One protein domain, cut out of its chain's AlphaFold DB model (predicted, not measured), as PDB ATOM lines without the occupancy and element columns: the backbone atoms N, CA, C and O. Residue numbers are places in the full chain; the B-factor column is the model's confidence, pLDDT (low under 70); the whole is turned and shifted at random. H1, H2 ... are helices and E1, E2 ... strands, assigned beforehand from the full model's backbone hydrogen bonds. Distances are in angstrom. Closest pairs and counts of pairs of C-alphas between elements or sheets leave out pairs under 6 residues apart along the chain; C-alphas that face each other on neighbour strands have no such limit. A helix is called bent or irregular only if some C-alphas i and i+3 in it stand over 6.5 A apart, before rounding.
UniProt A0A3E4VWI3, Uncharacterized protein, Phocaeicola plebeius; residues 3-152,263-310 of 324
ATOM      1  N   PHE A   3     -19.311  91.718  14.531       91.88
ATOM      2  CA  PHE A   3     -19.760  90.756  15.539       91.88
ATOM      3  C   PHE A   3     -18.695  90.530  16.608       91.88
ATOM      4  O   PHE A   3     -17.529  90.344  16.273       91.88
ATOM      5  N   ALA A   4     -19.105  90.509  17.876       87.50
ATOM      6  CA  ALA A   4     -18.291  90.045  18.993       87.50
ATOM      7  C   ALA A   4     -18.480  88.544  19.204       87.50
ATOM      8  O   ALA A   4     -19.611  88.055  19.184       87.50
ATOM      9  N   ILE A   5     -17.373  87.828  19.398       89.31
ATOM     10  CA  ILE A   5     -17.374  86.375  19.548       89.31
ATOM     11  C   ILE A   5     -17.329  85.996  21.025       89.31
ATOM     12  O   ILE A   5     -16.549  86.532  21.812       89.31
ATOM     13  N   TYR A   6     -18.163  85.031  21.373       89.56
ATOM     14  CA  TYR A   6     -18.296  84.444  22.690       89.56
ATOM     15  C   TYR A   6     -18.182  82.925  22.577       89.56
ATOM     16  O   TYR A   6     -18.494  82.332  21.539       89.56
ATOM     17  N   LYS A   7     -17.757  82.293  23.664       86.44
ATOM     18  CA  LYS A   7     -17.836  80.852  23.873       86.44
ATOM     19  C   LYS A   7     -18.901  80.587  24.928       86.44
ATOM     20  O   LYS A   7     -18.934  81.301  25.930       86.44
ATOM     21  N   TYR A   8     -19.753  79.593  24.710       85.38
ATOM     22  CA  TYR A   8     -20.614  79.078  25.763       85.38
ATOM     23  C   TYR A   8     -20.147  77.708  26.239       85.38
ATOM     24  O   TYR A   8     -19.631  76.901  25.465       85.38
ATOM     25  N   GLU A   9     -20.346  77.453  27.524       81.88
ATOM     26  CA  GLU A   9     -20.044  76.183  28.171       81.88
ATOM     27  C   GLU A   9     -21.252  75.761  29.009       81.88
ATOM     28  O   GLU A   9     -21.849  76.580  29.710       81.88
ATOM     29  N   LEU A  10     -21.637  74.487  28.904       79.62
ATOM     30  CA  LEU A  10     -22.675  73.891  29.740       79.62
ATOM     31  C   LEU A  10     -22.010  73.285  30.974       79.62
ATOM     32  O   LEU A  10     -21.179  72.386  30.863       79.62
ATOM     33  N   VAL A  11     -22.375  73.775  32.153       81.06
ATOM     34  CA  VAL A  11     -21.785  73.385  33.437       81.06
ATOM     35  C   VAL A  11     -22.827  72.608  34.230       81.06
ATOM     36  O   VAL A  11     -23.920  73.116  34.469       81.06
ATOM     37  N   LYS A  12     -22.514  71.377  34.644       74.94
ATOM     38  CA  LYS A  12     -23.408  70.585  35.501       74.94
ATOM     39  C   LYS A  12     -23.519  71.275  36.862       74.94
ATOM     40  O   LYS A  12     -22.504  71.597  37.477       74.94
ATOM     41  N   THR A  13     -24.737  71.513  37.325       70.50
ATOM     42  CA  THR A  13     -25.009  72.022  38.668       70.50
ATOM     43  C   THR A  13     -25.298  70.845  39.595       70.50
ATOM     44  O   THR A  13     -25.883  69.844  39.190       70.50
ATOM     45  N   ASN A  14     -24.909  70.949  40.868       62.06
ATOM     46  CA  ASN A  14     -25.127  69.889  41.869       62.06
ATOM     47  C   ASN A  14     -26.616  69.695  42.244       62.06
ATOM     48  O   ASN A  14     -26.939  69.032  43.227       62.06
ATOM     49  N   THR A  15     -27.539  70.306  41.501       52.19
ATOM     50  CA  THR A  15     -28.969  70.338  41.793       52.19
ATOM     51  C   THR A  15     -29.736  69.476  40.792       52.19
ATOM     52  O   THR A  15     -29.975  69.903  39.669       52.19
ATOM     53  N   LYS A  16     -30.169  68.304  41.278       51.97
ATOM     54  CA  LYS A  16     -31.077  67.309  40.673       51.97
ATOM     55  C   LYS A  16     -30.538  66.547  39.455       51.97
ATOM     56  O   LYS A  16     -30.430  67.055  38.346       51.97
ATOM     57  N   GLU A  17     -30.301  65.258  39.681       48.69
ATOM     58  CA  GLU A  17     -29.981  64.261  38.663       48.69
ATOM     59  C   GLU A  17     -31.237  63.894  37.862       48.69
ATOM     60  O   GLU A  17     -31.961  62.966  38.212       48.69
ATOM     61  N   LEU A  18     -31.516  64.622  36.776       50.78
ATOM     62  CA  LEU A  18     -32.395  64.084  35.728       50.78
ATOM     63  C   LEU A  18     -31.630  63.157  34.767       50.78
ATOM     64  O   LEU A  18     -32.238  62.372  34.044       50.78
ATOM     65  N   PHE A  19     -30.295  63.219  34.784       53.62
ATOM     66  CA  PHE A  19     -29.422  62.397  33.957       53.62
ATOM     67  C   PHE A  19     -28.410  61.645  34.829       53.62
ATOM     68  O   PHE A  19     -27.552  62.259  35.466       53.62
ATOM     69  N   GLN A  20     -28.533  60.314  34.850       48.84
ATOM     70  CA  GLN A  20     -27.586  59.409  35.504       48.84
ATOM     71  C   GLN A  20     -26.178  59.591  34.920       48.84
ATOM     72  O   GLN A  20     -26.017  59.790  33.715       48.84
ATOM     73  N   GLU A  21     -25.172  59.540  35.792       47.16
ATOM     74  CA  GLU A  21     -23.754  59.768  35.504       47.16
ATOM     75  C   GLU A  21     -23.242  58.924  34.326       47.16
ATOM     76  O   GLU A  21     -22.940  57.748  34.471       47.16
ATOM     77  N   ASN A  22     -23.123  59.530  33.143       48.53
ATOM     78  CA  ASN A  22     -22.439  58.954  31.988       48.53
ATOM     79  C   ASN A  22     -21.865  60.072  31.103       48.53
ATOM     80  O   ASN A  22     -22.384  61.185  31.072       48.53
ATOM     81  N   LYS A  23     -20.806  59.794  30.331       48.19
ATOM     82  CA  LYS A  23     -20.219  60.761  29.375       48.19
ATOM     83  C   LYS A  23     -21.239  61.328  28.368       48.19
ATOM     84  O   LYS A  23     -21.055  62.448  27.910       48.19
ATOM     85  N   SER A  24     -22.337  60.613  28.097       56.88
ATOM     86  CA  SER A  24     -23.433  61.066  27.226       56.88
ATOM     87  C   SER A  24     -24.256  62.230  27.791       56.88
ATOM     88  O   SER A  24     -25.063  62.808  27.075       56.88
ATOM     89  N   VAL A  25     -24.083  62.595  29.064       58.75
ATOM     90  CA  VAL A  25     -24.905  63.606  29.746       58.75
ATOM     91  C   VAL A  25     -24.710  65.009  29.153       58.75
ATOM     92  O   VAL A  25     -25.693  65.722  28.961       58.75
ATOM     93  N   TYR A  26     -23.483  65.390  28.780       55.81
ATOM     94  CA  TYR A  26     -23.216  66.678  28.120       55.81
ATOM     95  C   TYR A  26     -23.627  66.684  26.646       55.81
ATOM     96  O   TYR A  26     -24.164  67.683  26.173       55.81
ATOM     97  N   ASP A  27     -23.448  65.564  25.945       59.00
ATOM     98  CA  ASP A  27     -23.908  65.396  24.564       59.00
ATOM     99  C   ASP A  27     -25.436  65.528  24.500       59.00
ATOM    100  O   ASP A  27     -25.977  66.279  23.690       59.00
ATOM    101  N   ASN A  28     -26.135  64.897  25.448       70.06
ATOM    102  CA  ASN A  28     -27.578  65.026  25.629       70.06
ATOM    103  C   ASN A  28     -27.989  66.461  25.992       70.06
ATOM    104  O   ASN A  28     -29.010  66.941  25.499       70.06
ATOM    105  N   ALA A  29     -27.200  67.172  26.802       74.69
ATOM    106  CA  ALA A  29     -27.466  68.566  27.154       74.69
ATOM    107  C   ALA A  29     -27.278  69.518  25.962       74.69
ATOM    108  O   ALA A  29     -28.104  70.407  25.757       74.69
ATOM    109  N   GLN A  30     -26.244  69.319  25.139       80.94
ATOM    110  CA  GLN A  30     -26.019  70.114  23.929       80.94
ATOM    111  C   GLN A  30     -27.093  69.837  22.865       80.94
ATOM    112  O   GLN A  30     -27.555  70.764  22.195       80.94
ATOM    113  N   VAL A  31     -27.541  68.582  22.735       85.69
ATOM    114  CA  VAL A  31     -28.684  68.213  21.885       85.69
ATOM    115  C   VAL A  31     -29.971  68.861  22.395       85.69
ATOM    116  O   VAL A  31     -30.695  69.471  21.610       85.69
ATOM    117  N   TYR A  32     -30.237  68.803  23.704       85.00
ATOM    118  CA  TYR A  32     -31.397  69.461  24.307       85.00
ATOM    119  C   TYR A  32     -31.376  70.974  24.072       85.00
ATOM    120  O   TYR A  32     -32.370  71.542  23.624       85.00
ATOM    121  N   PHE A  33     -30.231  71.618  24.304       87.19
ATOM    122  CA  PHE A  33     -30.040  73.038  24.023       87.19
ATOM    123  C   PHE A  33     -30.278  73.353  22.540       87.19
ATOM    124  O   PHE A  33     -30.962  74.318  22.214       87.19
ATOM    125  N   GLY A  34     -29.799  72.489  21.642       88.00
ATOM    126  CA  GLY A  34     -30.050  72.578  20.206       88.00
ATOM    127  C   GLY A  34     -31.533  72.523  19.838       88.00
ATOM    128  O   GLY A  34     -31.980  73.285  18.983       88.00
ATOM    129  N   ASN A  35     -32.308  71.676  20.519       90.19
ATOM    130  CA  ASN A  35     -33.741  71.519  20.272       90.19
ATOM    131  C   ASN A  35     -34.556  72.774  20.610       90.19
ATOM    132  O   ASN A  35     -35.630  72.963  20.038       90.19
ATOM    133  N   LEU A  36     -34.048  73.660  21.476       90.06
ATOM    134  CA  LEU A  36     -34.685  74.953  21.756       90.06
ATOM    135  C   LEU A  36     -34.804  75.807  20.487       90.06
ATOM    136  O   LEU A  36     -35.768  76.553  20.325       90.06
ATOM    137  N   PHE A  37     -33.863  75.658  19.552       92.75
ATOM    138  CA  PHE A  37     -33.806  76.440  18.318       92.75
ATOM    139  C   PHE A  37     -34.704  75.910  17.190       92.75
ATOM    140  O   PHE A  37     -34.650  76.428  16.074       92.75
ATOM    141  N   ASN A  38     -35.537  74.901  17.469       89.56
ATOM    142  CA  ASN A  38     -36.603  74.454  16.565       89.56
ATOM    143  C   ASN A  38     -37.868  75.326  16.674       89.56
ATOM    144  O   ASN A  38     -38.775  75.202  15.853       89.56
ATOM    145  N   ALA A  39     -37.948  76.192  17.689       89.62
ATOM    146  CA  ALA A  39     -39.023  77.162  17.838       89.62
ATOM    147  C   ALA A  39     -38.836  78.373  16.904       89.62
ATOM    148  O   ALA A  39     -37.737  78.667  16.442       89.62
ATOM    149  N   ASN A  40     -39.909  79.136  16.676       90.12
ATOM    150  CA  ASN A  40     -39.832  80.399  15.927       90.12
ATOM    151  C   ASN A  40     -39.280  81.559  16.776       90.12
ATOM    152  O   ASN A  40     -38.778  82.546  16.239       90.12
ATOM    153  N   GLN A  41     -39.393  81.456  18.101       93.06
ATOM    154  CA  GLN A  41     -38.965  82.458  19.076       93.06
ATOM    155  C   GLN A  41     -38.641  81.788  20.413       93.06
ATOM    156  O   GLN A  41     -39.126  80.691  20.695       93.06
ATOM    157  N   LEU A  42     -37.852  82.469  21.240       92.50
ATOM    158  CA  LEU A  42     -37.458  82.036  22.579       92.50
ATOM    159  C   LEU A  42     -38.024  82.983  23.642       92.50
ATOM    160  O   LEU A  42     -38.284  84.155  23.370       92.50
ATOM    161  N   ASN A  43     -38.149  82.507  24.878       92.19
ATOM    162  CA  ASN A  43     -38.511  83.348  26.019       92.19
ATOM    163  C   ASN A  43     -37.264  84.065  26.547       92.19
ATOM    164  O   ASN A  43     -36.673  83.638  27.536       92.19
ATOM    165  N   LEU A  44     -36.832  85.123  25.853       93.81
ATOM    166  CA  LEU A  44     -35.687  85.920  26.281       93.81
ATOM    167  C   LEU A  44     -36.106  86.971  27.305       93.81
ATOM    168  O   LEU A  44     -36.998  87.778  27.038       93.81
ATOM    169  N   TYR A  45     -35.437  86.989  28.452       91.88
ATOM    170  CA  TYR A  45     -35.680  87.953  29.511       91.88
ATOM    171  C   TYR A  45     -34.409  88.301  30.294       91.88
ATOM    172  O   TYR A  45     -33.393  87.613  30.220       91.88
ATOM    173  N   GLN A  46     -34.486  89.394  31.049       88.62
ATOM    174  CA  GLN A  46     -33.505  89.771  32.062       88.62
ATOM    175  C   GLN A  46     -34.236  90.351  33.273       88.62
ATOM    176  O   GLN A  46     -35.095  91.223  33.117       88.62
ATOM    177  N   VAL A  47     -33.909  89.895  34.480       84.00
ATOM    178  CA  VAL A  47     -34.493  90.452  35.703       84.00
ATOM    179  C   VAL A  47     -33.822  91.785  36.041       84.00
ATOM    180  O   VAL A  47     -32.605  91.890  36.204       84.00
ATOM    181  N   SER A  48     -34.628  92.844  36.149       73.62
ATOM    182  CA  SER A  48     -34.132  94.173  36.507       73.62
ATOM    183  C   SER A  48     -33.654  94.209  37.957       73.62
ATOM    184  O   SER A  48     -34.413  93.942  38.885       73.62
ATOM    185  N   ASN A  49     -32.425  94.685  38.172       66.88
ATOM    186  CA  ASN A  49     -31.892  94.935  39.517       66.88
ATOM    187  C   ASN A  49     -32.632  96.048  40.288       66.88
ATOM    188  O   ASN A  49     -32.359  96.233  41.470       66.88
ATOM    189  N   LYS A  50     -33.475  96.856  39.626       68.12
ATOM    190  CA  LYS A  50     -34.187  97.970  40.277       68.12
ATOM    191  C   LYS A  50     -35.497  97.526  40.914       68.12
ATOM    192  O   LYS A  50     -35.731  97.840  42.073       68.12
ATOM    193  N   ASP A  51     -36.303  96.794  40.150       74.31
ATOM    194  CA  ASP A  51     -37.698  96.511  40.502       74.31
ATOM    195  C   ASP A  51     -37.963  95.003  40.649       74.31
ATOM    196  O   ASP A  51     -39.068  94.599  40.989       74.31
ATOM    197  N   GLY A  52     -36.966  94.150  40.366       75.56
ATOM    198  CA  GLY A  52     -37.081  92.687  40.431       75.56
ATOM    199  C   GLY A  52     -37.979  92.070  39.353       75.56
ATOM    200  O   GLY A  52     -38.149  90.853  39.326       75.56
ATOM    201  N   LEU A  53     -38.550  92.884  38.462       79.94
ATOM    202  CA  LEU A  53     -39.430  92.424  37.393       79.94
ATOM    203  C   LEU A  53     -38.626  91.954  36.168       79.94
ATOM    204  O   LEU A  53     -37.637  92.607  35.801       79.94
ATOM    205  N   PRO A  54     -39.041  90.850  35.519       84.56
ATOM    206  CA  PRO A  54     -38.429  90.392  34.281       84.56
ATOM    207  C   PRO A  54     -38.804  91.329  33.129       84.56
ATOM    208  O   PRO A  54     -39.979  91.552  32.842       84.56
ATOM    209  N   GLN A  55     -37.795  91.866  32.450       89.19
ATOM    210  CA  GLN A  55     -37.962  92.538  31.168       89.19
ATOM    211  C   GLN A  55     -37.834  91.502  30.052       89.19
ATOM    212  O   GLN A  55     -36.794  90.859  29.938       89.19
ATOM    213  N   CYS A  56     -38.867  91.355  29.222       90.38
ATOM    214  CA  CYS A  56     -38.852  90.449  28.071       90.38
ATOM    215  C   CYS A  56     -38.273  91.131  26.826       90.38
ATOM    216  O   CYS A  56     -38.529  92.309  26.574       90.38
ATOM    217  N   PHE A  57     -37.542  90.367  26.015       93.19
ATOM    218  CA  PHE A  57     -36.917  90.834  24.779       93.19
ATOM    219  C   PHE A  57     -37.487  90.064  23.579       93.19
ATOM    220  O   PHE A  57     -37.181  88.876  23.405       93.19
ATOM    221  N   PRO A  58     -38.311  90.710  22.729       94.31
ATOM    222  CA  PRO A  58     -38.825  90.080  21.519       94.31
ATOM    223  C   PRO A  58     -37.682  89.588  20.633       94.31
ATOM    224  O   PRO A  58     -36.640  90.231  20.511       94.31
ATOM    225  N   ASN A  59     -37.863  88.430  20.014       96.12
ATOM    226  CA  ASN A  59     -36.854  87.823  19.163       96.12
ATOM    227  C   ASN A  59     -37.515  86.917  18.130       96.12
ATOM    228  O   ASN A  59     -38.671  86.529  18.274       96.12
ATOM    229  N   SER A  60     -36.772  86.574  17.086       96.25
ATOM    230  CA  SER A  60     -37.197  85.524  16.168       96.25
ATOM    231  C   SER A  60     -36.003  84.759  15.632       96.25
ATOM    232  O   SER A  60     -35.019  85.363  15.188       96.25
ATOM    233  N   ILE A  61     -36.130  83.441  15.612       96.69
ATOM    234  CA  ILE A  61     -35.201  82.544  14.939       96.69
ATOM    235  C   ILE A  61     -35.493  82.633  13.441       96.69
ATOM    236  O   ILE A  61     -36.600  82.356  12.991       96.69
ATOM    237  N   LEU A  62     -34.505  83.095  12.676       96.44
ATOM    238  CA  LEU A  62     -34.629  83.279  11.230       96.44
ATOM    239  C   LEU A  62     -34.369  81.959  10.508       96.44
ATOM    240  O   LEU A  62     -35.101  81.598   9.587       96.44
ATOM    241  N   LYS A  63     -33.329  81.226  10.927       95.88
ATOM    242  CA  LYS A  63     -33.037  79.899  10.388       95.88
ATOM    243  C   LYS A  63     -32.081  79.099  11.266       95.88
ATOM    244  O   LYS A  63     -31.122  79.655  11.794       95.88
ATOM    245  N   THR A  64     -32.288  77.786  11.291       95.19
ATOM    246  CA  THR A  64     -31.363  76.795  11.855       95.19
ATOM    247  C   THR A  64     -30.954  75.815  10.755       95.19
ATOM    248  O   THR A  64     -31.819  75.245  10.087       95.19
ATOM    249  N   ARG A  65     -29.649  75.641  10.516       92.88
ATOM    250  CA  ARG A  65     -29.091  74.675   9.550       92.88
ATOM    251  C   ARG A  65     -27.779  74.112  10.080       92.88
ATOM    252  O   ARG A  65     -26.937  74.868  10.549       92.88
ATOM    253  N   ASN A  66     -27.595  72.796   9.981       90.62
ATOM    254  CA  ASN A  66     -26.354  72.097  10.340       90.62
ATOM    255  C   ASN A  66     -25.806  72.491  11.729       90.62
ATOM    256  O   ASN A  66     -24.613  72.735  11.877       90.62
ATOM    257  N   GLY A  67     -26.679  72.610  12.737       89.00
ATOM    258  CA  GLY A  67     -26.300  72.995  14.105       89.00
ATOM    259  C   GLY A  67     -26.004  74.486  14.315       89.00
ATOM    260  O   GLY A  67     -25.687  74.873  15.436       89.00
ATOM    261  N   VAL A  68     -26.132  75.328  13.285       94.81
ATOM    262  CA  VAL A  68     -25.982  76.787  13.373       94.81
ATOM    263  C   VAL A  68     -27.351  77.459  13.310       94.81
ATOM    264  O   VAL A  68     -28.133  77.196  12.398       94.81
ATOM    265  N   THR A  69     -27.619  78.352  14.259       97.12
ATOM    266  CA  THR A  69     -28.865  79.117  14.381       97.12
ATOM    267  C   THR A  69     -28.583  80.599  14.180       97.12
ATOM    268  O   THR A  69     -27.723  81.161  14.852       97.12
ATOM    269  N   LEU A  70     -29.331  81.249  13.292       97.56
ATOM    270  CA  LEU A  70     -29.352  82.699  13.123       97.56
ATOM    271  C   LEU A  70     -30.678  83.247  13.656       97.56
ATOM    272  O   LEU A  70     -31.752  82.827  13.220       97.56
ATOM    273  N   MET A  71     -30.606  84.221  14.558       97.38
ATOM    274  CA  MET A  71     -31.770  84.886  15.138       97.38
ATOM    275  C   MET A  71     -31.570  86.402  15.229       97.38
ATOM    276  O   MET A  71     -30.448  86.905  15.163       97.38
ATOM    277  N   ARG A  72     -32.671  87.135  15.407       96.31
ATOM    278  CA  ARG A  72     -32.658  88.559  15.777       96.31
ATOM    279  C   ARG A  72     -33.200  88.740  17.187       96.31
ATOM    280  O   ARG A  72     -34.169  88.076  17.547       96.31
ATOM    281  N   VAL A  73     -32.603  89.651  17.946       96.31
ATOM    282  CA  VAL A  73     -33.061  90.055  19.282       96.31
ATOM    283  C   VAL A  73     -33.365  91.546  19.254       96.31
ATOM    284  O   VAL A  73     -32.530  92.337  18.816       96.31
ATOM    285  N   CYS A  74     -34.559  91.924  19.698       93.81
ATOM    286  CA  CYS A  74     -35.054  93.293  19.683       93.81
ATOM    287  C   CYS A  74     -34.926  93.942  21.062       93.81
ATOM    288  O   CYS A  74     -35.151  93.306  22.092       93.81
ATOM    289  N   ASN A  75     -34.622  95.237  21.069       91.00
ATOM    290  CA  ASN A  75     -34.712  96.083  22.252       91.00
ATOM    291  C   ASN A  75     -35.813  97.114  22.018       91.00
ATOM    292  O   ASN A  75     -35.555  98.128  21.377       91.00
ATOM    293  N   VAL A  76     -37.030  96.836  22.490       87.19
ATOM    294  CA  VAL A  76     -38.177  97.736  22.299       87.19
ATOM    295  C   VAL A  76     -37.872  99.080  22.961       87.19
ATOM    296  O   VAL A  76     -37.589  99.146  24.159       87.19
ATOM    297  N   LYS A  77     -37.893 100.158  22.174       82.44
ATOM    298  CA  LYS A  77     -37.660 101.530  22.637       82.44
ATOM    299  C   LYS A  77     -38.878 102.378  22.294       82.44
ATOM    300  O   LYS A  77     -39.335 102.366  21.160       82.44
ATOM    301  N   HIS A  78     -39.353 103.172  23.243       80.31
ATOM    302  CA  HIS A  78     -40.350 104.201  22.957       80.31
ATOM    303  C   HIS A  78     -39.632 105.497  22.590       80.31
ATOM    304  O   HIS A  78     -38.779 105.971  23.347       80.31
ATOM    305  N   VAL A  79     -39.946 106.039  21.418       81.50
ATOM    306  CA  VAL A  79     -39.365 107.280  20.906       81.50
ATOM    307  C   VAL A  79     -40.453 108.343  20.897       81.50
ATOM    308  O   VAL A  79     -41.541 108.128  20.370       81.50
ATOM    309  N   THR A  80     -40.150 109.493  21.488       82.31
ATOM    310  CA  THR A  80     -40.995 110.681  21.387       82.31
ATOM    311  C   THR A  80     -40.540 111.496  20.184       82.31
ATOM    312  O   THR A  80     -39.414 111.996  20.163       82.31
ATOM    313  N   LEU A  81     -41.410 111.628  19.189       82.12
ATOM    314  CA  LEU A  81     -41.208 112.448  18.002       82.12
ATOM    315  C   LEU A  81     -42.088 113.693  18.102       82.12
ATOM    316  O   LEU A  81     -43.260 113.603  18.453       82.12
ATOM    317  N   TRP A  82     -41.522 114.850  17.779       79.94
ATOM    318  CA  TRP A  82     -42.278 116.091  17.640       79.94
ATOM    319  C   TRP A  82     -42.474 116.359  16.151       79.94
ATOM    320  O   TRP A  82     -41.504 116.628  15.443       79.94
ATOM    321  N   GLN A  83     -43.709 116.244  15.675       80.88
ATOM    322  CA  GLN A  83     -44.094 116.528  14.290       80.88
ATOM    323  C   GLN A  83     -45.225 117.548  14.311       80.88
ATOM    324  O   GLN A  83     -46.163 117.396  15.084       80.88
ATOM    325  N   ASP A  84     -45.104 118.616  13.520       86.25
ATOM    326  CA  ASP A  84     -46.092 119.704  13.452       86.25
ATOM    327  C   ASP A  84     -46.521 120.239  14.830       86.25
ATOM    328  O   ASP A  84     -47.691 120.509  15.080       86.25
ATOM    329  N   TYR A  85     -45.554 120.397  15.743       84.81
ATOM    330  CA  TYR A  85     -45.766 120.838  17.131       84.81
ATOM    331  C   TYR A  85     -46.600 119.881  18.007       84.81
ATOM    332  O   TYR A  85     -46.949 120.236  19.134       84.81
ATOM    333  N   HIS A  86     -46.852 118.653  17.548       79.38
ATOM    334  CA  HIS A  86     -47.510 117.595  18.307       79.38
ATOM    335  C   HIS A  86     -46.522 116.519  18.774       79.38
ATOM    336  O   HIS A  86     -45.625 116.103  18.039       79.38
ATOM    337  N   GLU A  87     -46.703 116.068  20.019       85.44
ATOM    338  CA  GLU A  87     -45.936 114.972  20.614       85.44
ATOM    339  C   GLU A  87     -46.534 113.619  20.190       85.44
ATOM    340  O   GLU A  87     -47.616 113.243  20.641       85.44
ATOM    341  N   ASN A  88     -45.801 112.863  19.372       82.00
ATOM    342  CA  ASN A  88     -46.134 111.498  18.975       82.00
ATOM    343  C   ASN A  88     -45.215 110.510  19.699       82.00
ATOM    344  O   ASN A  88     -43.989 110.596  19.613       82.00
ATOM    345  N   LYS A  89     -45.800 109.549  20.416       83.12
ATOM    346  CA  LYS A  89     -45.058 108.449  21.046       83.12
ATOM    347  C   LYS A  89     -45.149 107.225  20.151       83.12
ATOM    348  O   LYS A  89     -46.204 106.604  20.070       83.12
ATOM    349  N   GLU A  90     -44.042 106.879  19.509       84.25
ATOM    350  CA  GLU A  90     -43.954 105.711  18.637       84.25
ATOM    351  C   GLU A  90     -43.102 104.609  19.267       84.25
ATOM    352  O   GLU A  90     -42.137 104.856  19.999       84.25
ATOM    353  N   GLU A  91     -43.466 103.362  18.979       85.00
ATOM    354  CA  GLU A  91     -42.659 102.203  19.331       85.00
ATOM    355  C   GLU A  91     -41.627 101.940  18.232       85.00
ATOM    356  O   GLU A  91     -41.956 101.684  17.075       85.00
ATOM    357  N   SER A  92     -40.355 101.984  18.607       84.06
ATOM    358  CA  SER A  92     -39.236 101.601  17.761       84.06
ATOM    359  C   SER A  92     -38.733 100.224  18.175       84.06
ATOM    360  O   SER A  92     -38.460  99.975  19.350       84.06
ATOM    361  N   ASN A  93     -38.552  99.343  17.191       87.94
ATOM    362  CA  ASN A  93     -38.114  97.961  17.385       87.94
ATOM    363  C   ASN A  93     -36.718  97.704  16.789       87.94
ATOM    364  O   ASN A  93     -36.571  96.893  15.870       87.94
ATOM    365  N   PRO A  94     -35.666  98.400  17.266       91.25
ATOM    366  CA  PRO A  94     -34.312  98.144  16.810       91.25
ATOM    367  C   PRO A  94     -33.858  96.753  17.267       91.25
ATOM    368  O   PRO A  94     -34.174  96.302  18.372       91.25
ATOM    369  N   TYR A  95     -33.075  96.079  16.427       94.00
ATOM    370  CA  TYR A  95     -32.623  94.714  16.677       94.00
ATOM    371  C   TYR A  95     -31.120  94.530  16.437       94.00
ATOM    372  O   TYR A  95     -30.437  95.387  15.869       94.00
ATOM    373  N   CYS A  96     -30.603  93.395  16.898       95.94
ATOM    374  CA  CYS A  96     -29.277  92.891  16.561       95.94
ATOM    375  C   CYS A  96     -29.358  91.431  16.107       95.94
ATOM    376  O   CYS A  96     -30.210  90.676  16.587       95.94
ATOM    377  N   PHE A  97     -28.454  91.019  15.226       97.81
ATOM    378  CA  PHE A  97     -28.282  89.613  14.878       97.81
ATOM    379  C   PHE A  97     -27.475  88.858  15.941       97.81
ATOM    380  O   PHE A  97     -26.470  89.349  16.462       97.81
ATOM    381  N   VAL A  98     -27.902  87.631  16.227       97.88
ATOM    382  CA  VAL A  98     -27.199  86.665  17.074       97.88
ATOM    383  C   VAL A  98     -27.072  85.358  16.299       97.88
ATOM    384  O   VAL A  98     -28.049  84.862  15.737       97.88
ATOM    385  N   ILE A  99     -25.862  84.807  16.266       97.88
ATOM    386  CA  ILE A  99     -25.536  83.546  15.599       97.88
ATOM    387  C   ILE A  99     -25.050  82.572  16.663       97.88
ATOM    388  O   ILE A  99     -24.090  82.877  17.368       97.88
ATOM    389  N   ILE A 100     -25.697  81.420  16.789       96.19
ATOM    390  CA  ILE A 100     -25.359  80.377  17.761       96.19
ATOM    391  C   ILE A 100     -24.886  79.153  16.988       96.19
ATOM    392  O   ILE A 100     -25.649  78.553  16.236       96.19
ATOM    393  N   ASP A 101     -23.627  78.784  17.171       91.50
ATOM    394  CA  ASP A 101     -23.029  77.579  16.615       91.50
ATOM    395  C   ASP A 101     -23.036  76.473  17.677       91.50
ATOM    396  O   ASP A 101     -22.142  76.378  18.525       91.50
ATOM    397  N   ASN A 102     -24.096  75.665  17.634       89.75
ATOM    398  CA  ASN A 102     -24.324  74.506  18.492       89.75
ATOM    399  C   ASN A 102     -23.896  73.193  17.811       89.75
ATOM    400  O   ASN A 102     -24.346  72.117  18.206       89.75
ATOM    401  N   ARG A 103     -23.036  73.237  16.783       87.50
ATOM    402  CA  ARG A 103     -22.401  72.011  16.278       87.50
ATOM    403  C   ARG A 103     -21.616  71.343  17.411       87.50
ATOM    404  O   ARG A 103     -21.077  72.007  18.303       87.50
ATOM    405  N   PHE A 104     -21.577  70.016  17.372       79.31
ATOM    406  CA  PHE A 104     -21.025  69.196  18.444       79.31
ATOM    407  C   PHE A 104     -19.601  69.632  18.826       79.31
ATOM    408  O   PHE A 104     -18.729  69.746  17.962       79.31
ATOM    409  N   GLY A 105     -19.386  69.934  20.109       72.38
ATOM    410  CA  GLY A 105     -18.084  70.356  20.642       72.38
ATOM    411  C   GLY A 105     -17.604  71.771  20.270       72.38
ATOM    412  O   GLY A 105     -16.470  72.111  20.602       72.38
ATOM    413  N   ILE A 106     -18.408  72.610  19.596       79.81
ATOM    414  CA  ILE A 106     -17.990  73.976  19.211       79.81
ATOM    415  C   ILE A 106     -18.294  75.014  20.287       79.81
ATOM    416  O   ILE A 106     -17.387  75.717  20.735       79.81
ATOM    417  N   GLY A 107     -19.560  75.155  20.672       82.75
ATOM    418  CA  GLY A 107     -19.931  76.060  21.751       82.75
ATOM    419  C   GLY A 107     -19.698  77.552  21.463       82.75
ATOM    420  O   GLY A 107     -19.147  78.237  22.320       82.75
ATOM    421  N   GLN A 108     -20.031  78.085  20.278       88.56
ATOM    422  CA  GLN A 108     -19.691  79.473  19.896       88.56
ATOM    423  C   GLN A 108     -20.932  80.349  19.668       88.56
ATOM    424  O   GLN A 108     -21.910  79.908  19.076       88.56
ATOM    425  N   ILE A 109     -20.879  81.618  20.089       92.94
ATOM    426  CA  ILE A 109     -21.918  82.625  19.817       92.94
ATOM    427  C   ILE A 109     -21.272  83.867  19.204       92.94
ATOM    428  O   ILE A 109     -20.261  84.355  19.703       92.94
ATOM    429  N   ALA A 110     -21.856  84.407  18.138       93.44
ATOM    430  CA  ALA A 110     -21.494  85.706  17.583       93.44
ATOM    431  C   ALA A 110     -22.655  86.689  17.776       93.44
ATOM    432  O   ALA A 110     -23.777  86.420  17.352       93.44
ATOM    433  N   ILE A 111     -22.388  87.836  18.401       96.19
ATOM    434  CA  ILE A 111     -23.388  88.874  18.689       96.19
ATOM    435  C   ILE A 111     -23.026  90.140  17.924       96.19
ATOM    436  O   ILE A 111     -21.918  90.661  18.063       96.19
ATOM    437  N   GLU A 112     -23.954  90.653  17.122       94.88
ATOM    438  CA  GLU A 112     -23.753  91.883  16.367       94.88
ATOM    439  C   GLU A 112     -23.600  93.096  17.297       94.88
ATOM    440  O   GLU A 112     -24.415  93.353  18.187       94.88
ATOM    441  N   ARG A 113     -22.583  93.917  17.030       89.81
ATOM    442  CA  ARG A 113     -22.422  95.244  17.621       89.81
ATOM    443  C   ARG A 113     -23.390  96.229  16.952       89.81
ATOM    444  O   ARG A 113     -23.001  96.985  16.069       89.81
ATOM    445  N   SER A 114     -24.648  96.206  17.393       88.44
ATOM    446  CA  SER A 114     -25.735  97.059  16.889       88.44
ATOM    447  C   SER A 114     -26.067  98.217  17.841       88.44
ATOM    448  O   SER A 114     -25.976  98.096  19.067       88.44
ATOM    449  N   GLY A 115     -26.528  99.339  17.280       81.62
ATOM    450  CA  GLY A 115     -27.071 100.473  18.037       81.62
ATOM    451  C   GLY A 115     -28.329 100.136  18.852       81.62
ATOM    452  O   GLY A 115     -28.637 100.844  19.811       81.62
ATOM    453  N   ALA A 116     -29.015  99.026  18.548       88.81
ATOM    454  CA  ALA A 116     -30.169  98.547  19.317       88.81
ATOM    455  C   ALA A 116     -29.855  98.390  20.815       88.81
ATOM    456  O   ALA A 116     -30.659  98.772  21.669       88.81
ATOM    457  N   PHE A 117     -28.645  97.925  21.130       89.38
ATOM    458  CA  PHE A 117     -28.144  97.718  22.492       89.38
ATOM    459  C   PHE A 117     -26.973  98.654  22.823       89.38
ATOM    460  O   PHE A 117     -26.067  98.289  23.568       89.38
ATOM    461  N   ASP A 118     -26.975  99.866  22.260       86.12
ATOM    462  CA  ASP A 118     -25.946 100.894  22.482       86.12
ATOM    463  C   ASP A 118     -24.535 100.408  22.108       86.12
ATOM    464  O   ASP A 118     -23.545 100.745  22.755       86.12
ATOM    465  N   SER A 119     -24.435  99.562  21.073       82.81
ATOM    466  CA  SER A 119     -23.196  98.880  20.674       82.81
ATOM    467  C   SER A 119     -22.564  97.999  21.762       82.81
ATOM    468  O   SER A 119     -21.397  97.620  21.639       82.81
ATOM    469  N   ASN A 120     -23.308  97.655  22.816       86.00
ATOM    470  CA  ASN A 120     -22.834  96.830  23.914       86.00
ATOM    471  C   ASN A 120     -23.347  95.389  23.773       86.00
ATOM    472  O   ASN A 120     -24.466  95.059  24.171       86.00
ATOM    473  N   THR A 121     -22.495  94.519  23.234       90.12
ATOM    474  CA  THR A 121     -22.808  93.100  23.010       90.12
ATOM    475  C   THR A 121     -22.955  92.307  24.314       90.12
ATOM    476  O   THR A 121     -23.619  91.272  24.326       90.12
ATOM    477  N   ASP A 122     -22.418  92.803  25.434       89.25
ATOM    478  CA  ASP A 122     -22.523  92.138  26.736       89.25
ATOM    479  C   ASP A 122     -23.929  92.170  27.311       89.25
ATOM    480  O   ASP A 122     -24.302  91.226  28.006       89.25
ATOM    481  N   LYS A 123     -24.709  93.216  26.998       91.56
ATOM    482  CA  LYS A 123     -26.124  93.295  27.387       91.56
ATOM    483  C   LYS A 123     -26.906  92.138  26.776       91.56
ATOM    484  O   LYS A 123     -27.629  91.444  27.478       91.56
ATOM    485  N   VAL A 124     -26.706  91.898  25.479       95.00
ATOM    486  CA  VAL A 124     -27.341  90.783  24.762       95.00
ATOM    487  C   VAL A 124     -26.846  89.450  25.315       95.00
ATOM    488  O   VAL A 124     -27.651  88.564  25.572       95.00
ATOM    489  N   ARG A 125     -25.540  89.318  25.578       94.44
ATOM    490  CA  ARG A 125     -24.979  88.116  26.210       94.44
ATOM    491  C   ARG A 125     -25.576  87.839  27.596       94.44
ATOM    492  O   ARG A 125     -25.866  86.684  27.873       94.44
ATOM    493  N   ASP A 126     -25.798  88.858  28.435       93.38
ATOM    494  CA  ASP A 126     -26.452  88.671  29.743       93.38
ATOM    495  C   ASP A 126     -27.889  88.165  29.581       93.38
ATOM    496  O   ASP A 126     -28.259  87.197  30.238       93.38
ATOM    497  N   ILE A 127     -28.664  88.776  28.674       94.75
ATOM    498  CA  ILE A 127     -30.040  88.355  28.362       94.75
ATOM    499  C   ILE A 127     -30.056  86.882  27.936       94.75
ATOM    500  O   ILE A 127     -30.833  86.090  28.465       94.75
ATOM    501  N   LEU A 128     -29.178  86.496  27.003       95.44
ATOM    502  CA  LEU A 128     -29.076  85.113  26.531       95.44
ATOM    503  C   LEU A 128     -28.675  84.161  27.662       95.44
ATOM    504  O   LEU A 128     -29.311  83.126  27.827       95.44
ATOM    505  N   GLN A 129     -27.657  84.507  28.454       93.75
ATOM    506  CA  GLN A 129     -27.170  83.650  29.533       93.75
ATOM    507  C   GLN A 129     -28.248  83.409  30.590       93.75
ATOM    508  O   GLN A 129     -28.462  82.267  30.980       93.75
ATOM    509  N   GLU A 130     -28.942  84.459  31.032       93.81
ATOM    510  CA  GLU A 130     -30.000  84.353  32.038       93.81
ATOM    511  C   GLU A 130     -31.186  83.527  31.522       93.81
ATOM    512  O   GLU A 130     -31.639  82.597  32.191       93.81
ATOM    513  N   SER A 131     -31.617  83.794  30.286       94.06
ATOM    514  CA  SER A 131     -32.727  83.077  29.650       94.06
ATOM    515  C   SER A 131     -32.410  81.594  29.447       94.06
ATOM    516  O   SER A 131     -33.233  80.725  29.728       94.06
ATOM    517  N   PHE A 132     -31.205  81.279  28.971       92.88
ATOM    518  CA  PHE A 132     -30.782  79.901  28.735       92.88
ATOM    519  C   PHE A 132     -30.499  79.156  30.039       92.88
ATOM    520  O   PHE A 132     -30.858  77.985  30.149       92.88
ATOM    521  N   HIS A 133     -29.931  79.825  31.046       90.62
ATOM    522  CA  HIS A 133     -29.763  79.249  32.378       90.62
ATOM    523  C   HIS A 133     -31.110  78.805  32.954       90.62
ATOM    524  O   HIS A 133     -31.216  77.690  33.448       90.62
ATOM    525  N   ALA A 134     -32.162  79.616  32.824       89.00
ATOM    526  CA  ALA A 134     -33.490  79.268  33.327       89.00
ATOM    527  C   ALA A 134     -34.095  78.017  32.675       89.00
ATOM    528  O   ALA A 134     -34.781  77.242  33.339       89.00
ATOM    529  N   VAL A 135     -33.820  77.801  31.386       86.94
ATOM    530  CA  VAL A 135     -34.283  76.617  30.649       86.94
ATOM    531  C   VAL A 135     -33.459  75.373  31.000       86.94
ATOM    532  O   VAL A 135     -33.992  74.266  31.030       86.94
ATOM    533  N   LEU A 136     -32.168  75.542  31.289       84.62
ATOM    534  CA  LEU A 136     -31.241  74.449  31.593       84.62
ATOM    535  C   LEU A 136     -31.212  74.064  33.081       84.62
ATOM    536  O   LEU A 136     -30.917  72.917  33.411       84.62
ATOM    537  N   ALA A 137     -31.562  74.978  33.988       85.50
ATOM    538  CA  ALA A 137     -31.510  74.749  35.430       85.50
ATOM    539  C   ALA A 137     -32.366  73.556  35.904       85.50
ATOM    540  O   ALA A 137     -31.861  72.768  36.709       85.50
ATOM    541  N   PRO A 138     -33.601  73.328  35.400       81.75
ATOM    542  CA  PRO A 138     -34.387  72.136  35.740       81.75
ATOM    543  C   PRO A 138     -33.721  70.812  35.346       81.75
ATOM    544  O   PRO A 138     -34.055  69.770  35.905       81.75
ATOM    545  N   LEU A 139     -32.790  70.853  34.391       76.12
ATOM    546  CA  LEU A 139     -32.024  69.708  33.909       76.12
ATOM    547  C   LEU A 139     -30.711  69.490  34.675       76.12
ATOM    548  O   LEU A 139     -29.948  68.594  34.319       76.12
ATOM    549  N   GLY A 140     -30.434  70.302  35.698       76.12
ATOM    550  CA  GLY A 140     -29.178  70.243  36.444       76.12
ATOM    551  C   GLY A 140     -27.997  70.827  35.669       76.12
ATOM    552  O   GLY A 140     -26.860  70.404  35.868       76.12
ATOM    553  N   PHE A 141     -28.249  71.785  34.770       81.88
ATOM    554  CA  PHE A 141     -27.204  72.496  34.040       81.88
ATOM    555  C   PHE A 141     -27.333  74.009  34.178       81.88
ATOM    556  O   PHE A 141     -28.419  74.575  34.248       81.88
ATOM    557  N   SER A 142     -26.188  74.673  34.153       82.00
ATOM    558  CA  SER A 142     -26.043  76.100  33.924       82.00
ATOM    559  C   SER A 142     -25.344  76.312  32.586       82.00
ATOM    560  O   SER A 142     -24.642  75.430  32.095       82.00
ATOM    561  N   ILE A 143     -25.504  77.496  32.010       83.38
ATOM    562  CA  ILE A 143     -24.729  77.935  30.856       83.38
ATOM    563  C   ILE A 143     -23.908  79.153  31.243       83.38
ATOM    564  O   ILE A 143     -24.410  80.090  31.864       83.38
ATOM    565  N   GLU A 144     -22.642  79.142  30.858       84.75
ATOM    566  CA  GLU A 144     -21.760  80.290  30.982       84.75
ATOM    567  C   GLU A 144     -21.381  80.778  29.594       84.75
ATOM    568  O   GLU A 144     -20.896  79.997  28.784       84.75
ATOM    569  N   ILE A 145     -21.594  82.064  29.314       86.69
ATOM    570  CA  ILE A 145     -21.271  82.699  28.039       86.69
ATOM    571  C   ILE A 145     -20.150  83.712  28.278       86.69
ATOM    572  O   ILE A 145     -20.357  84.805  28.813       86.69
ATOM    573  N   ARG A 146     -18.941  83.349  27.855       80.12
ATOM    574  CA  ARG A 146     -17.705  84.105  28.077       80.12
ATOM    575  C   ARG A 146     -17.250  84.772  26.785       80.12
ATOM    576  O   ARG A 146     -17.340  84.183  25.710       80.12
ATOM    577  N   ALA A 147     -16.784  86.013  26.867       82.38
ATOM    578  CA  ALA A 147     -16.266  86.715  25.698       82.38
ATOM    579  C   ALA A 147     -14.931  86.087  25.279       82.38
ATOM    580  O   ALA A 147     -14.063  85.881  26.129       82.38
ATOM    581  N   LYS A 148     -14.757  85.822  23.977       77.81
ATOM    582  CA  LYS A 148     -13.444  85.468  23.439       77.81
ATOM    583  C   LYS A 148     -12.601  86.725  23.369       77.81
ATOM    584  O   LYS A 148     -12.945  87.687  22.670       77.81
ATOM    585  N   VAL A 149     -11.489  86.705  24.076       76.75
ATOM    586  CA  VAL A 149     -10.563  87.820  24.131       76.75
ATOM    587  C   VAL A 149      -9.144  87.344  23.935       76.75
ATOM    588  O   VAL A 149      -8.795  86.229  24.299       76.75
ATOM    589  N   ARG A 150      -8.312  88.207  23.378       64.19
ATOM    590  CA  ARG A 150      -6.875  88.012  23.415       64.19
ATOM    591  C   ARG A 150      -6.300  89.004  24.406       64.19
ATOM    592  O   ARG A 150      -6.486  90.216  24.260       64.19
ATOM    593  N   THR A 151      -5.628  88.477  25.414       57.56
ATOM    594  CA  THR A 151      -4.634  89.202  26.197       57.56
ATOM    595  C   THR A 151      -3.495  89.520  25.240       57.56
ATOM    596  O   THR A 151      -2.831  88.634  24.701       57.56
ATOM    597  N   ARG A 152      -3.349  90.799  24.899       63.62
ATOM    598  CA  ARG A 152      -2.189  91.243  24.138       63.62
ATOM    599  C   ARG A 152      -1.084  91.598  25.111       63.62
ATOM    600  O   ARG A 152      -1.367  92.183  26.156       63.62
ATOM    601  N   ALA A 263     -12.480  89.514  20.428       78.44
ATOM    602  CA  ALA A 263     -12.624  88.920  19.109       78.44
ATOM    603  C   ALA A 263     -13.783  89.600  18.363       78.44
ATOM    604  O   ALA A 263     -14.954  89.304  18.613       78.44
ATOM    605  N   LEU A 264     -13.456  90.537  17.470       81.44
ATOM    606  CA  LEU A 264     -14.419  91.253  16.640       81.44
ATOM    607  C   LEU A 264     -14.201  90.913  15.168       81.44
ATOM    608  O   LEU A 264     -13.139  91.203  14.624       81.44
ATOM    609  N   TYR A 265     -15.227  90.382  14.507       82.44
ATOM    610  CA  TYR A 265     -15.150  89.976  13.104       82.44
ATOM    611  C   TYR A 265     -16.252  90.607  12.271       82.44
ATOM    612  O   TYR A 265     -17.382  90.786  12.727       82.44
ATOM    613  N   ASN A 266     -15.921  90.926  11.023       82.25
ATOM    614  CA  ASN A 266     -16.915  91.330  10.044       82.25
ATOM    615  C   ASN A 266     -17.582  90.086   9.446       82.25
ATOM    616  O   ASN A 266     -16.899  89.178   8.964       82.25
ATOM    617  N   ILE A 267     -18.912  90.068   9.491       88.31
ATOM    618  CA  ILE A 267     -19.764  89.116   8.778       88.31
ATOM    619  C   ILE A 267     -20.694  89.935   7.885       88.31
ATOM    620  O   ILE A 267     -21.354  90.878   8.346       88.31
ATOM    621  N   ASP A 268     -20.684  89.621   6.597       87.12
ATOM    622  CA  ASP A 268     -21.421  90.372   5.589       87.12
ATOM    623  C   ASP A 268     -22.905  90.042   5.636       87.12
ATOM    624  O   ASP A 268     -23.301  88.918   5.939       87.12
ATOM    625  N   LYS A 269     -23.741  91.042   5.342       90.12
ATOM    626  CA  LYS A 269     -25.194  90.861   5.364       90.12
ATOM    627  C   LYS A 269     -25.646  89.849   4.311       90.12
ATOM    628  O   LYS A 269     -26.437  88.978   4.645       90.12
ATOM    629  N   GLY A 270     -25.051  89.901   3.115       91.94
ATOM    630  CA  GLY A 270     -25.290  88.906   2.065       91.94
ATOM    631  C   GLY A 270     -25.064  87.479   2.564       91.94
ATOM    632  O   GLY A 270     -25.913  86.628   2.366       91.94
ATOM    633  N   LEU A 271     -24.019  87.246   3.367       92.06
ATOM    634  CA  LEU A 271     -23.743  85.926   3.937       92.06
ATOM    635  C   LEU A 271     -24.851  85.420   4.878       92.06
ATOM    636  O   LEU A 271     -25.094  84.215   4.961       92.06
ATOM    637  N   LEU A 272     -25.503  86.327   5.616       94.88
ATOM    638  CA  LEU A 272     -26.649  85.984   6.461       94.88
ATOM    639  C   LEU A 272     -27.895  85.713   5.616       94.88
ATOM    640  O   LEU A 272     -28.591  84.730   5.863       94.88
ATOM    641  N   ASP A 273     -28.156  86.560   4.620       94.94
ATOM    642  CA  ASP A 273     -29.303  86.431   3.718       94.94
ATOM    643  C   ASP A 273     -29.219  85.115   2.918       94.94
ATOM    644  O   ASP A 273     -30.184  84.350   2.861       94.94
ATOM    645  N   ASP A 274     -28.036  84.775   2.406       94.19
ATOM    646  CA  ASP A 274     -27.739  83.517   1.717       94.19
ATOM    647  C   ASP A 274     -27.998  82.303   2.621       94.19
ATOM    648  O   ASP A 274     -28.623  81.323   2.204       94.19
ATOM    649  N   PHE A 275     -27.595  82.377   3.896       94.94
ATOM    650  CA  PHE A 275     -27.844  81.322   4.883       94.94
ATOM    651  C   PHE A 275     -29.341  81.122   5.167       94.94
ATOM    652  O   PHE A 275     -29.822  79.982   5.238       94.94
ATOM    653  N   ILE A 276     -30.098  82.217   5.290       94.12
ATOM    654  CA  ILE A 276     -31.559  82.183   5.461       94.12
ATOM    655  C   ILE A 276     -32.194  81.491   4.247       94.12
ATOM    656  O   ILE A 276     -32.905  80.487   4.401       94.12
ATOM    657  N   ASN A 277     -31.843  81.956   3.047       94.06
ATOM    658  CA  ASN A 277     -32.365  81.466   1.771       94.06
ATOM    659  C   ASN A 277     -31.884  80.051   1.415       94.06
ATOM    660  O   ASN A 277     -32.487  79.382   0.581       94.06
ATOM    661  N   GLY A 278     -30.849  79.545   2.089       89.12
ATOM    662  CA  GLY A 278     -30.320  78.201   1.873       89.12
ATOM    663  C   GLY A 278     -29.370  78.089   0.685       89.12
ATOM    664  O   GLY A 278     -29.196  76.993   0.156       89.12
ATOM    665  N   GLN A 279     -28.749  79.193   0.279       88.88
ATOM    666  CA  GLN A 279     -27.731  79.181  -0.760       88.88
ATOM    667  C   GLN A 279     -26.457  78.512  -0.235       88.88
ATOM    668  O   GLN A 279     -25.941  78.856   0.829       88.88
ATOM    669  N   SER A 280     -25.978  77.521  -0.982       82.44
ATOM    670  CA  SER A 280     -24.755  76.787  -0.659       82.44
ATOM    671  C   SER A 280     -23.606  77.262  -1.540       82.44
ATOM    672  O   SER A 280     -23.805  77.634  -2.693       82.44
ATOM    673  N   VAL A 281     -22.400  77.209  -0.995       80.94
ATOM    674  CA  VAL A 281     -21.133  77.454  -1.680       80.94
ATOM    675  C   VAL A 281     -20.334  76.154  -1.752       80.94
ATOM    676  O   VAL A 281     -20.570  75.218  -0.981       80.94
ATOM    677  N   LEU A 282     -19.376  76.087  -2.676       71.94
ATOM    678  CA  LEU A 282     -18.380  75.016  -2.686       71.94
ATOM    679  C   LEU A 282     -17.516  75.147  -1.422       71.94
ATOM    680  O   LEU A 282     -17.004  76.228  -1.135       71.94
ATOM    681  N   GLY A 283     -17.437  74.084  -0.621       61.03
ATOM    682  CA  GLY A 283     -16.622  74.059   0.593       61.03
ATOM    683  C   GLY A 283     -15.145  73.782   0.306       61.03
ATOM    684  O   GLY A 283     -14.812  73.140  -0.685       61.03
ATOM    685  N   ASP A 284     -14.267  74.207   1.223       58.19
ATOM    686  CA  ASP A 284     -12.818  73.924   1.168       58.19
ATOM    687  C   ASP A 284     -12.479  72.442   1.439       58.19
ATOM    688  O   ASP A 284     -11.364  71.989   1.186       58.19
ATOM    689  N   ARG A 285     -13.432  71.671   1.977       54.16
ATOM    690  CA  ARG A 285     -13.376  70.211   2.141       54.16
ATOM    691  C   ARG A 285     -14.569  69.629   1.386       54.16
ATOM    692  O   ARG A 285     -15.660  70.172   1.524       54.16
ATOM    693  N   GLU A 286     -14.344  68.583   0.588       47.03
ATOM    694  CA  GLU A 286     -15.306  67.993  -0.362       47.03
ATOM    695  C   GLU A 286     -16.772  68.043   0.117       47.03
ATOM    696  O   GLU A 286     -17.146  67.395   1.095       47.03
ATOM    697  N   GLY A 287     -17.603  68.836  -0.574       59.75
ATOM    698  CA  GLY A 287     -19.036  68.991  -0.297       59.75
ATOM    699  C   GLY A 287     -19.571  70.413  -0.519       59.75
ATOM    700  O   GLY A 287     -18.818  71.383  -0.632       59.75
ATOM    701  N   THR A 288     -20.900  70.548  -0.581       61.84
ATOM    702  CA  THR A 288     -21.587  71.847  -0.501       61.84
ATOM    703  C   THR A 288     -21.715  72.269   0.964       61.84
ATOM    704  O   THR A 288     -22.159  71.497   1.813       61.84
ATOM    705  N   CYS A 289     -21.324  73.503   1.280       78.56
ATOM    706  CA  CYS A 289     -21.434  74.079   2.623       78.56
ATOM    707  C   CYS A 289     -22.133  75.443   2.559       78.56
ATOM    708  O   CYS A 289     -22.290  76.022   1.491       78.56
ATOM    709  N   PHE A 290     -22.555  75.994   3.695       88.81
ATOM    710  CA  PHE A 290     -23.059  77.366   3.751       88.81
ATOM    711  C   PHE A 290     -21.901  78.335   3.997       88.81
ATOM    712  O   PHE A 290     -21.088  78.109   4.895       88.81
ATOM    713  N   GLY A 291     -21.862  79.455   3.270       88.75
ATOM    714  CA  GLY A 291     -20.792  80.450   3.416       88.75
ATOM    715  C   GLY A 291     -20.650  80.971   4.853       88.75
ATOM    716  O   GLY A 291     -19.536  81.174   5.336       88.75
ATOM    717  N   LEU A 292     -21.769  81.100   5.578       92.38
ATOM    718  CA  LEU A 292     -21.761  81.471   6.995       92.38
ATOM    719  C   LEU A 292     -21.020  80.448   7.869       92.38
ATOM    720  O   LEU A 292     -20.264  80.841   8.753       92.38
ATOM    721  N   ILE A 293     -21.194  79.151   7.612       91.88
ATOM    722  CA  ILE A 293     -20.526  78.092   8.377       91.88
ATOM    723  C   ILE A 293     -19.017  78.134   8.125       91.88
ATOM    724  O   ILE A 293     -18.252  78.157   9.087       91.88
ATOM    725  N   ASN A 294     -18.589  78.270   6.864       89.06
ATOM    726  CA  ASN A 294     -17.169  78.438   6.527       89.06
ATOM    727  C   ASN A 294     -16.569  79.661   7.238       89.06
ATOM    728  O   ASN A 294     -15.467  79.600   7.784       89.06
ATOM    729  N   LYS A 295     -17.315  80.774   7.304       88.31
ATOM    730  CA  LYS A 295     -16.879  81.975   8.025       88.31
ATOM    731  C   LYS A 295     -16.740  81.735   9.529       88.31
ATOM    732  O   LYS A 295     -15.777  82.218  10.120       88.31
ATOM    733  N   LEU A 296     -17.667  81.005  10.152       87.38
ATOM    734  CA  LEU A 296     -17.587  80.649  11.572       87.38
ATOM    735  C   LEU A 296     -16.411  79.709  11.860       87.38
ATOM    736  O   LEU A 296     -15.727  79.903  12.864       87.38
ATOM    737  N   ASP A 297     -16.138  78.752  10.970       84.81
ATOM    738  CA  ASP A 297     -14.981  77.858  11.070       84.81
ATOM    739  C   ASP A 297     -13.660  78.627  10.953       84.81
ATOM    740  O   ASP A 297     -12.771  78.432  11.785       84.81
ATOM    741  N   TYR A 298     -13.569  79.569  10.010       80.81
ATOM    742  CA  TYR A 298     -12.442  80.498   9.910       80.81
ATOM    743  C   TYR A 298     -12.269  81.326  11.194       80.81
ATOM    744  O   TYR A 298     -11.178  81.375  11.753       80.81
ATOM    745  N   ILE A 299     -13.342  81.939  11.713       79.44
ATOM    746  CA  ILE A 299     -13.294  82.717  12.966       79.44
ATOM    747  C   ILE A 299     -12.825  81.842  14.133       79.44
ATOM    748  O   ILE A 299     -12.038  82.289  14.969       79.44
ATOM    749  N   ARG A 300     -13.287  80.592  14.207       79.44
ATOM    750  CA  ARG A 300     -12.868  79.658  15.250       79.44
ATOM    751  C   ARG A 300     -11.376  79.355  15.147       79.44
ATOM    752  O   ARG A 300     -10.713  79.403  16.174       79.44
ATOM    753  N   GLU A 301     -10.859  79.095  13.946       75.81
ATOM    754  CA  GLU A 301      -9.425  78.877  13.707       75.81
ATOM    755  C   GLU A 301      -8.592  80.080  14.166       75.81
ATOM    756  O   GLU A 301      -7.652  79.928  14.939       75.81
ATOM    757  N   GLN A 302      -9.003  81.288  13.776       69.81
ATOM    758  CA  GLN A 302      -8.317  82.531  14.138       69.81
ATOM    759  C   GLN A 302      -8.397  82.870  15.634       69.81
ATOM    760  O   GLN A 302      -7.596  83.657  16.129       69.81
ATOM    761  N   THR A 303      -9.362  82.298  16.359       71.25
ATOM    762  CA  THR A 303      -9.571  82.544  17.793       71.25
ATOM    763  C   THR A 303      -9.180  81.359  18.675       71.25
ATOM    764  O   THR A 303      -9.586  81.311  19.835       71.25
ATOM    765  N   LYS A 304      -8.409  80.391  18.161       72.88
ATOM    766  CA  LYS A 304      -7.984  79.211  18.935       72.88
ATOM    767  C   LYS A 304      -7.140  79.556  20.159       72.88
ATOM    768  O   LYS A 304      -7.297  78.915  21.191       72.88
ATOM    769  N   GLU A 305      -6.286  80.568  20.043       67.50
ATOM    770  CA  GLU A 305      -5.379  81.011  21.111       67.50
ATOM    771  C   GLU A 305      -6.011  82.056  22.045       67.50
ATOM    772  O   GLU A 305      -5.347  82.592  22.925       67.50
ATOM    773  N   TYR A 306      -7.288  82.392  21.843       70.62
ATOM    774  CA  TYR A 306      -7.969  83.403  22.646       70.62
ATOM    775  C   TYR A 306      -8.407  82.808  23.988       70.62
ATOM    776  O   TYR A 306      -8.903  81.682  24.069       70.62
ATOM    777  N   GLU A 307      -8.297  83.611  25.038       72.94
ATOM    778  CA  GLU A 307      -8.846  83.319  26.353       72.94
ATOM    779  C   GLU A 307     -10.366  83.563  26.381       72.94
ATOM    780  O   GLU A 307     -10.919  84.361  25.620       72.94
ATOM    781  N   ASN A 308     -11.063  82.874  27.288       74.00
ATOM    782  CA  ASN A 308     -12.503  83.030  27.492       74.00
ATOM    783  C   ASN A 308     -12.745  83.669  28.857       74.00
ATOM    784  O   ASN A 308     -12.657  82.985  29.879       74.00
ATOM    785  N   ILE A 309     -13.076  84.960  28.882       68.75
ATOM    786  CA  ILE A 309     -13.283  85.690  30.136       68.75
ATOM    787  C   ILE A 309     -14.761  85.975  30.397       68.75
ATOM    788  O   ILE A 309     -15.549  86.247  29.483       68.75
ATOM    789  N   THR A 310     -15.131  85.990  31.672       59.06
ATOM    790  CA  THR A 310     -16.383  86.604  32.118       59.06
ATOM    791  C   THR A 310     -16.134  88.109  32.255       59.06
ATOM    792  O   THR A 310     -15.232  88.492  33.000       59.06
TER     793      THR A 310
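What this domain is: This is residues 3 to 152 and 263 to 310 of the 324 residues of an uncharacterized protein of Phocaeicola plebeius (UniProt A0A3E4VWI3). A strongly twisted antiparallel sheet of eight strands makes the core, with H1 and H2 over one side of it and H3 and H4 over the other. The hairpin E6 and E7 reaches away as a long arm, its tip, residues 82 to 87, sticking out free; the small hairpin E2 and E3 packs on H2 through E2. The printed part has 198 residues, with four named helices and twelve named strands in the order E1 H1 E2 E3 E4 E5 E6 E7 E8 E9 H2 E10 E11 H3 H4 E12; the class is mixed, helices and strands. It is compact, with a radius of gyration of the C-alphas of 18.5 A, and spans 66 by 46 by 39 A.

Where its parts are: E1, residues 3 to 12, begins at C-alpha 3 (-19.760, 90.756, 15.539) and is 28.6 A long. H1, residues 24 to 38, measures 21.6 A. E2, residues 45 to 47, and E3, residues 54 to 56, are short. E4 is residues 59 to 65, E5 68 to 74, E6 77 to 83, E7 86 to 92, E8 95 to 101 and E9 108 to 112. H2, residues 121 to 139, measures 27.4 A, with a kink of 27 degrees near residue 133; it is only just irregular, C-alphas 135 and 138 being 6.8 A apart. E10, residues 141 to 150, measures 27.7 A. E11 is residues 264 to 266, H3 269 to 277, H4 291 to 302, and E12, 307 to 309, ends at C-alpha 309 (-13.283, 85.690, 30.136).

How they stand to each other: In the branched sheet E1 has three antiparallel neighbours: E9 on one side (N 4 to O 111, 2.8 A), E10 (N 7 to O 146, 2.8 A) and E11 (N 3 to O 265, 2.8 A) on the other. Antiparallel pairs continue with E9 and E8, a hairpin (N 99 to O 110, 2.9 A), E8 and E5 (N 71 to O 98, 2.9 A), E5 and E4, a hairpin (N 62 to O 70, 2.8 A), and E10 and E12 (N 147 to O 309, 2.9 A). E5 runs on into E6 at 47 degrees, and E6 and E7 form a hairpin (N 81 to O 88, 2.8 A). H2 is on the sheet, C-alphas 133 and 142 closest to E10 at 5.1 A; C-alphas 46 and 127 are the closest of E2 and H2, 5.3 A. E2 and E3 form a hairpin (N 46 to O 55, 3.0 A). H1 is on the sheet, C-alphas 10 and 26 closest to E1 at 7.4 A. H3 and H4 are on the same face and touch, through residues 291 to 292 of H4 alone, closest at C-alphas 271 and 292, 5.8 A, at a steep tilt of 54 degrees, opposite ways. Every O i to N i+4 pair is within hydrogen-bond range in H3 and H4, 9 of 11 in H1 and 13 of 15 in H2.

The domain as a whole: The C-alphas farthest apart, of Asn 22 and Tyr 85, are 67.8 A apart. Residues 153 to 262 are not printed; C-alphas 152 and 263 are 11.8 A apart across the cut. The links E1 to H1 and H3 to H4 are long. Mean pLDDT of the printed part is 82.7; 29 residues are under 70, among them 14 to 27 and 283 to 288.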